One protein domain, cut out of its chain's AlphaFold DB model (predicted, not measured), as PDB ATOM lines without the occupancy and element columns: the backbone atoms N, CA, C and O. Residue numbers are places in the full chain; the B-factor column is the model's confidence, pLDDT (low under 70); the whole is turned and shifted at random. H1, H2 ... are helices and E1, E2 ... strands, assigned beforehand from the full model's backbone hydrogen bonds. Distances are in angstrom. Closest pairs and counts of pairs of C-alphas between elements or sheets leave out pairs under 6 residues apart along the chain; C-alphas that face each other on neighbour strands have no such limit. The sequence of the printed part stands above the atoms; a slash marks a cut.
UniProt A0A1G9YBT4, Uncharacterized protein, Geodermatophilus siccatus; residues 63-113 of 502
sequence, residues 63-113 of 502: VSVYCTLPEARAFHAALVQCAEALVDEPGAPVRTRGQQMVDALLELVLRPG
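AT A GLANCE: This is residues 63 to 113 of the 502 residues of an uncharacterized protein of Geodermatophilus siccatus (UniProt A0A1G9YBT4). Two helices make an L: the long helix H1 forms one arm, and H2 sets off about perpendicular to it from near its last residues, while the link between them runs out beyond that corner and folds back, with residues 89 to 95 sticking out. A short strand, E1, comes before H1 and lies alongside it at a distance, at the end away from H2. The printed part has 51 residues with one named strand and two named helices, in the order E1, H1, H2 along the chain, and its class is mostly helix. The whole is loose, with a radius of gyration of the C-alphas of 12.3 A, and elongated, with spans of 40 by 21 by 17 A.

IN THESE COORDINATES: Begin with H1, residues 69 to 85: find C-alpha 69 at (19.720, 62.990, 2.748), and from there the helix runs 24.7 A to C-alpha 85 at (25.743, 39.551, -2.023), with y falling on the way. Then look at H2, residues 97 to 110, which runs 19.7 A from its first to its last C-alpha and ends with C-alpha 110 at (24.425, 42.786, 15.778). Go back to the first printed residue for E1, residues 63 to 66, which begins with C-alpha 63 at (13.549, 51.283, 13.402) and measures 9.9 A.

HOW THE PARTS SIT: Start at Ala 83 in H1 and look across to Met 101 in H2: their C-alphas, the closest of the two helices, are 5.1 A apart. H1 and H2 touch, with 11 pairs of C-alphas within 8 A, and H1 does so with residues 79 to 83 alone. Their lines stand about perpendicular, at 79 degrees, and their centres are 11.0 A apart. E1 is apart from H2. E1 is also apart from H1, but only just, with their closest C-alphas 8.0 A apart. E1 pairs with no named strand. In the backbones of H1 and H2, each O of residue i is within hydrogen-bond range of the N of residue i+4 inside the helix.

THE WHOLE: Look at Thr 68 and Gly 91 for the two C-alphas farthest apart, at 39.9 A. The link from E1 to H1 is tight, with 2 residues between them, and the link from H1 to H2 is long, with 11. Residues 68 to 74, of which 69 to 74 belong to H1, stand free, as do residues 89 to 95. Without these stretches the body has 37 residues and spans 31 by 22 by 15 A. The printed part runs from residue 63 to residue 113 without a cut. The mean pLDDT of the printed part is 85.7, and residue 113 is the one printed residue under 70 in this predicted model.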
ATOM      1  N   VAL A  63      12.347  50.527  13.042       89.00
ATOM      2  CA  VAL A  63      13.549  51.283  13.402       89.00
ATOM      3  C   VAL A  63      13.699  52.428  12.403       89.00
ATOM      4  O   VAL A  63      13.846  52.204  11.207       89.00
ATOM      5  N   SER A  64      13.635  53.668  12.882       87.75
ATOM      6  CA  SER A  64      13.764  54.870  12.054       87.75
ATOM      7  C   SER A  64      15.113  55.537  12.288       87.75
ATOM      8  O   SER A  64      15.429  55.920  13.417       87.75
ATOM      9  N   VAL A  65      15.881  55.709  11.213       87.56
ATOM     10  CA  VAL A  65      17.133  56.476  11.200       87.56
ATOM     11  C   VAL A  65      16.843  57.864  10.638       87.56
ATOM     12  O   VAL A  65      16.480  58.007   9.473       87.56
ATOM     13  N   TYR A  66      16.995  58.895  11.466       88.56
ATOM     14  CA  TYR A  66      16.858  60.290  11.057       88.56
ATOM     15  C   TYR A  66      18.247  60.906  10.873       88.56
ATOM     16  O   TYR A  66      18.943  61.201  11.848       88.56
ATOM     17  N   CYS A  67      18.663  61.067   9.617       89.88
ATOM     18  CA  CYS A  67      19.975  61.577   9.222       89.88
ATOM     19  C   CYS A  67      19.869  62.499   7.993       89.88
ATOM     20  O   CYS A  67      18.772  62.832   7.532       89.88
ATOM     21  N   THR A  68      21.001  62.975   7.475       90.38
ATOM     22  CA  THR A  68      20.995  63.814   6.271       90.38
ATOM     23  C   THR A  68      20.642  62.998   5.025       90.38
ATOM     24  O   THR A  68      20.896  61.799   4.945       90.38
ATOM     25  N   LEU A  69      20.087  63.657   4.003       87.56
ATOM     26  CA  LEU A  69      19.720  62.990   2.748       87.56
ATOM     27  C   LEU A  69      20.896  62.238   2.077       87.56
ATOM     28  O   LEU A  69      20.667  61.124   1.604       87.56
ATOM     29  N   PRO A  70      22.134  62.778   2.019       90.44
ATOM     30  CA  PRO A  70      23.272  62.032   1.480       90.44
ATOM     31  C   PRO A  70      23.608  60.777   2.295       90.44
ATOM     32  O   PRO A  70      23.813  59.721   1.703       90.44
ATOM     33  N   GLU A  71      23.608  60.871   3.630       90.69
ATOM     34  CA  GLU A  71      23.841  59.725   4.522       90.69
ATOM     35  C   GLU A  71      22.773  58.643   4.318       90.69
ATOM     36  O   GLU A  71      23.115  57.478   4.145       90.69
ATOM     37  N   ALA A  72      21.492  59.023   4.252       87.88
ATOM     38  CA  ALA A  72      20.389  58.089   4.019       87.88
ATOM     39  C   ALA A  72      20.511  57.363   2.669       87.88
ATOM     40  O   ALA A  72      20.292  56.154   2.590       87.88
ATOM     41  N   ARG A  73      20.899  58.079   1.603       89.44
ATOM     42  CA  ARG A  73      21.119  57.479   0.276       89.44
ATOM     43  C   ARG A  73      22.301  56.517   0.266       89.44
ATOM     44  O   ARG A  73      22.178  55.438  -0.306       89.44
ATOM     45  N   ALA A  74      23.415  56.898   0.889       89.81
ATOM     46  CA  ALA A  74      24.587  56.037   1.002       89.81
ATOM     47  C   ALA A  74      24.269  54.771   1.814       89.81
ATOM     48  O   ALA A  74      24.589  53.670   1.378       89.81
ATOM     49  N   PHE A  75      23.570  54.923   2.942       90.19
ATOM     50  CA  PHE A  75      23.130  53.816   3.792       90.19
ATOM     51  C   PHE A  75      22.222  52.834   3.040       90.19
ATOM     52  O   PHE A  75      22.490  51.636   3.022       90.19
ATOM     53  N   HIS A  76      21.193  53.333   2.349       90.75
ATOM     54  CA  HIS A  76      20.295  52.488   1.558       90.75
ATOM     55  C   HIS A  76      21.029  51.766   0.417       90.75
ATOM     56  O   HIS A  76      20.796  50.582   0.184       90.75
ATOM     57  N   ALA A  77      21.923  52.460  -0.297       90.38
ATOM     58  CA  ALA A  77      22.706  51.862  -1.378       90.38
ATOM     59  C   ALA A  77      23.654  50.760  -0.876       90.38
ATOM     60  O   ALA A  77      23.805  49.744  -1.547       90.38
ATOM     61  N   ALA A  78      24.252  50.932   0.306       92.25
ATOM     62  CA  ALA A  78      25.086  49.906   0.925       92.25
ATOM     63  C   ALA A  78      24.270  48.653   1.284       92.25
ATOM     64  O   ALA A  78      24.675  47.549   0.940       92.25
ATOM     65  N   LEU A  79      23.087  48.811   1.893       92.31
ATOM     66  CA  LEU A  79      22.213  47.675   2.219       92.31
ATOM     67  C   LEU A  79      21.744  46.908   0.984       92.31
ATOM     68  O   LEU A  79      21.660  45.685   1.017       92.31
ATOM     69  N   VAL A  80      21.470  47.622  -0.106       90.81
ATOM     70  CA  VAL A  80      21.179  47.014  -1.407       90.81
ATOM     71  C   VAL A  80      22.324  46.105  -1.863       90.81
ATOM     72  O   VAL A  80      22.066  44.970  -2.253       90.81
ATOM     73  N   GLN A  81      23.570  46.575  -1.779       90.94
ATOM     74  CA  GLN A  81      24.739  45.783  -2.174       90.94
ATOM     75  C   GLN A  81      24.950  44.580  -1.250       90.94
ATOM     76  O   GLN A  81      25.287  43.500  -1.723       90.94
ATOM     77  N   CYS A  82      24.717  44.738   0.057       88.88
ATOM     78  CA  CYS A  82      24.773  43.618   0.993       88.88
ATOM     79  C   CYS A  82      23.711  42.560   0.670       88.88
ATOM     80  O   CYS A  82      24.037  41.381   0.646       88.88
ATOM     81  N   ALA A  83      22.476  42.972   0.367       87.44
ATOM     82  CA  ALA A  83      21.404  42.054  -0.014       87.44
ATOM     83  C   ALA A  83      21.715  41.300  -1.319       87.44
ATOM     84  O   ALA A  83      21.477  40.103  -1.398       87.44
ATOM     85  N   GLU A  84      22.297  41.972  -2.317       86.19
ATOM     86  CA  GLU A  84      22.723  41.348  -3.582       86.19
ATOM     87  C   GLU A  84      23.869  40.340  -3.411       86.19
ATOM     88  O   GLU A  84      24.031  39.448  -4.239       86.19
ATOM     89  N   ALA A  85      24.663  40.476  -2.347       86.31
ATOM     90  CA  ALA A  85      25.743  39.551  -2.023       86.31
ATOM     91  C   ALA A  85      25.268  38.307  -1.248       86.31
ATOM     92  O   ALA A  85      26.035  37.349  -1.127       86.31
ATOM     93  N   LEU A  86      24.037  38.304  -0.720       83.19
ATOM     94  CA  LEU A  86      23.477  37.144  -0.032       83.19
ATOM     95  C   LEU A  86      23.157  36.042  -1.046       83.19
ATOM     96  O   LEU A  86      22.411  36.245  -2.000       83.19
ATOM     97  N   VAL A  87      23.707  34.852  -0.811       75.56
ATOM     98  CA  VAL A  87      23.375  33.646  -1.573       75.56
ATOM     99  C   VAL A  87      22.288  32.900  -0.807       75.56
ATOM    100  O   VAL A  87      22.494  32.522   0.345       75.56
ATOM    101  N   ASP A  88      21.123  32.713  -1.426       75.50
ATOM    102  CA  ASP A  88      20.066  31.888  -0.844       75.50
ATOM    103  C   ASP A  88      20.487  30.409  -0.853       75.50
ATOM    104  O   ASP A  88      20.980  29.889  -1.857       75.50
ATOM    105  N   GLU A  89      20.278  29.722   0.272       76.25
ATOM    106  CA  GLU A  89      20.530  28.285   0.376       76.25
ATOM    107  C   GLU A  89      19.606  27.498  -0.577       76.25
ATOM    108  O   GLU A  89      18.426  27.843  -0.723       76.25
ATOM    109  N   PRO A  90      20.083  26.413  -1.213       72.94
ATOM    110  CA  PRO A  90      19.254  25.603  -2.099       72.94
ATOM    111  C   PRO A  90      18.002  25.069  -1.383       72.94
ATOM    112  O   PRO A  90      18.095  24.298  -0.433       72.94
ATOM    113  N   GLY A  91      16.817  25.458  -1.866       74.75
ATOM    114  CA  GLY A  91      15.531  25.057  -1.281       74.75
ATOM    115  C   GLY A  91      15.011  25.972  -0.165       74.75
ATOM    116  O   GLY A  91      13.944  25.690   0.382       74.75
ATOM    117  N   ALA A  92      15.711  27.064   0.157       74.38
ATOM    118  CA  ALA A  92      15.193  28.103   1.041       74.38
ATOM    119  C   ALA A  92      13.984  28.828   0.411       74.38
ATOM    120  O   ALA A  92      13.889  28.933  -0.818       74.38
ATOM    121  N   PRO A  93      13.046  29.339   1.229       77.44
ATOM    122  CA  PRO A  93      11.937  30.143   0.731       77.44
ATOM    123  C   PRO A  93      12.449  31.414   0.045       77.44
ATOM    124  O   PRO A  93      13.400  32.043   0.510       77.44
ATOM    125  N   VAL A  94      11.784  31.808  -1.043       80.19
ATOM    126  CA  VAL A  94      12.107  33.039  -1.775       80.19
ATOM    127  C   VAL A  94      11.863  34.241  -0.863       80.19
ATOM    128  O   VAL A  94      10.758  34.422  -0.348       80.19
ATOM    129  N   ARG A  95      12.899  35.058  -0.657       83.31
ATOM    130  CA  ARG A  95      12.836  36.284   0.148       83.31
ATOM    131  C   ARG A  95      12.742  37.509  -0.748       83.31
ATOM    132  O   ARG A  95      13.379  37.584  -1.795       83.31
ATOM    133  N   THR A  96      11.983  38.511  -0.317       88.38
ATOM    134  CA  THR A  96      11.974  39.809  -0.998       88.38
ATOM    135  C   THR A  96      13.289  40.543  -0.745       88.38
ATOM    136  O   THR A  96      13.921  40.384   0.302       88.38
ATOM    137  N   ARG A  97      13.673  41.440  -1.661       86.81
ATOM    138  CA  ARG A  97      14.854  42.301  -1.470       86.81
ATOM    139  C   ARG A  97      14.792  43.083  -0.155       86.81
ATOM    140  O   ARG A  97      15.807  43.260   0.506       86.81
ATOM    141  N   GLY A  98      13.599  43.531   0.245       86.88
ATOM    142  CA  GLY A  98      13.397  44.214   1.524       86.88
ATOM    143  C   GLY A  98      13.716  43.326   2.730       86.88
ATOM    144  O   GLY A  98      14.371  43.793   3.657       86.88
ATOM    145  N   GLN A  99      13.318  42.050   2.702       89.56
ATOM    146  CA  GLN A  99      13.656  41.078   3.753       89.56
ATOM    147  C   GLN A  99      15.171  40.843   3.819       89.56
ATOM    148  O   GLN A  99      15.761  40.978   4.885       89.56
ATOM    149  N   GLN A 100      15.817  40.620   2.671       89.06
ATOM    150  CA  GLN A 100      17.274  40.453   2.582       89.06
ATOM    151  C   GLN A 100      18.040  41.681   3.104       89.06
ATOM    152  O   GLN A 100      19.036  41.541   3.808       89.06
ATOM    153  N   MET A 101      17.569  42.898   2.805       91.12
ATOM    154  CA  MET A 101      18.170  44.134   3.323       91.12
ATOM    155  C   MET A 101      18.046  44.255   4.849       91.12
ATOM    156  O   MET A 101      18.959  44.779   5.488       91.12
ATOM    157  N   VAL A 102      16.934  43.800   5.437       91.94
ATOM    158  CA  VAL A 102      16.755  43.774   6.898       91.94
ATOM    159  C   VAL A 102      17.688  42.748   7.533       91.94
ATOM    160  O   VAL A 102      18.374  43.092   8.494       91.94
ATOM    161  N   ASP A 103      17.768  41.539   6.974       88.81
ATOM    162  CA  ASP A 103      18.670  40.483   7.447       88.81
ATOM    163  C   ASP A 103      20.131  40.961   7.418       88.81
ATOM    164  O   ASP A 103      20.826  40.913   8.435       88.81
ATOM    165  N   ALA A 104      20.565  41.540   6.293       89.38
ATOM    166  CA  ALA A 104      21.900  42.113   6.141       89.38
ATOM    167  C   ALA A 104      22.172  43.245   7.146       89.38
ATOM    168  O   ALA A 104      23.254  43.326   7.728       89.38
ATOM    169  N   LEU A 105      21.196  44.131   7.385       91.94
ATOM    170  CA  LEU A 105      21.342  45.197   8.377       91.94
ATOM    171  C   LEU A 105      21.503  44.630   9.794       91.94
ATOM    172  O   LEU A 105      22.346  45.117  10.553       91.94
ATOM    173  N   LEU A 106      20.704  43.627  10.161       88.50
ATOM    174  CA  LEU A 106      20.797  42.971  11.465       88.50
ATOM    175  C   LEU A 106      22.156  42.298  11.642       88.50
ATOM    176  O   LEU A 106      22.763  42.450  12.701       88.50
ATOM    177  N   GLU A 107      22.672  41.634  10.614       85.50
ATOM    178  CA  GLU A 107      23.998  41.016  10.639       85.50
ATOM    179  C   GLU A 107      25.114  42.055  10.835       85.50
ATOM    180  O   GLU A 107      25.928  41.915  11.748       85.50
ATOM    181  N   LEU A 108      25.093  43.159  10.080       87.25
ATOM    182  CA  LEU A 108      26.088  44.238  10.183       87.25
ATOM    183  C   LEU A 108      26.082  44.958  11.544       87.25
ATOM    184  O   LEU A 108      27.123  45.439  12.017       87.25
ATOM    185  N   VAL A 109      24.906  45.093  12.164       86.38
ATOM    186  CA  VAL A 109      24.732  45.822  13.431       86.38
ATOM    187  C   VAL A 109      24.951  44.918  14.641       86.38
ATOM    188  O   VAL A 109      25.642  45.325  15.576       86.38
ATOM    189  N   LEU A 110      24.363  43.719  14.647       82.06
ATOM    190  CA  LEU A 110      24.425  42.786  15.778       82.06
ATOM    191  C   LEU A 110      25.693  41.931  15.762       82.06
ATOM    192  O   LEU A 110      26.148  41.525  16.831       82.06
ATOM    193  N   ARG A 111      26.267  41.693  14.576       81.81
ATOM    194  CA  ARG A 111      27.545  40.998  14.351       81.81
ATOM    195  C   ARG A 111      27.638  39.655  15.080       81.81
ATOM    196  O   ARG A 111      28.573  39.436  15.850       81.81
ATOM    197  N   PRO A 112      26.679  38.737  14.861       70.69
ATOM    198  CA  PRO A 112      26.578  37.507  15.645       70.69
ATOM    199  C   PRO A 112      27.799  36.574  15.517       70.69
ATOM    200  O   PRO A 112      27.988  35.727  16.388       70.69
ATOM    201  N   GLY A 113      28.634  36.729  14.478       66.94
ATOM    202  CA  GLY A 113      29.834  35.915  14.232       66.94
ATOM    203  C   GLY A 113      31.181  36.643  14.340       66.94
ATOM    204  O   GLY A 113      32.221  35.991  14.266       66.94
TER     205      GLY A 113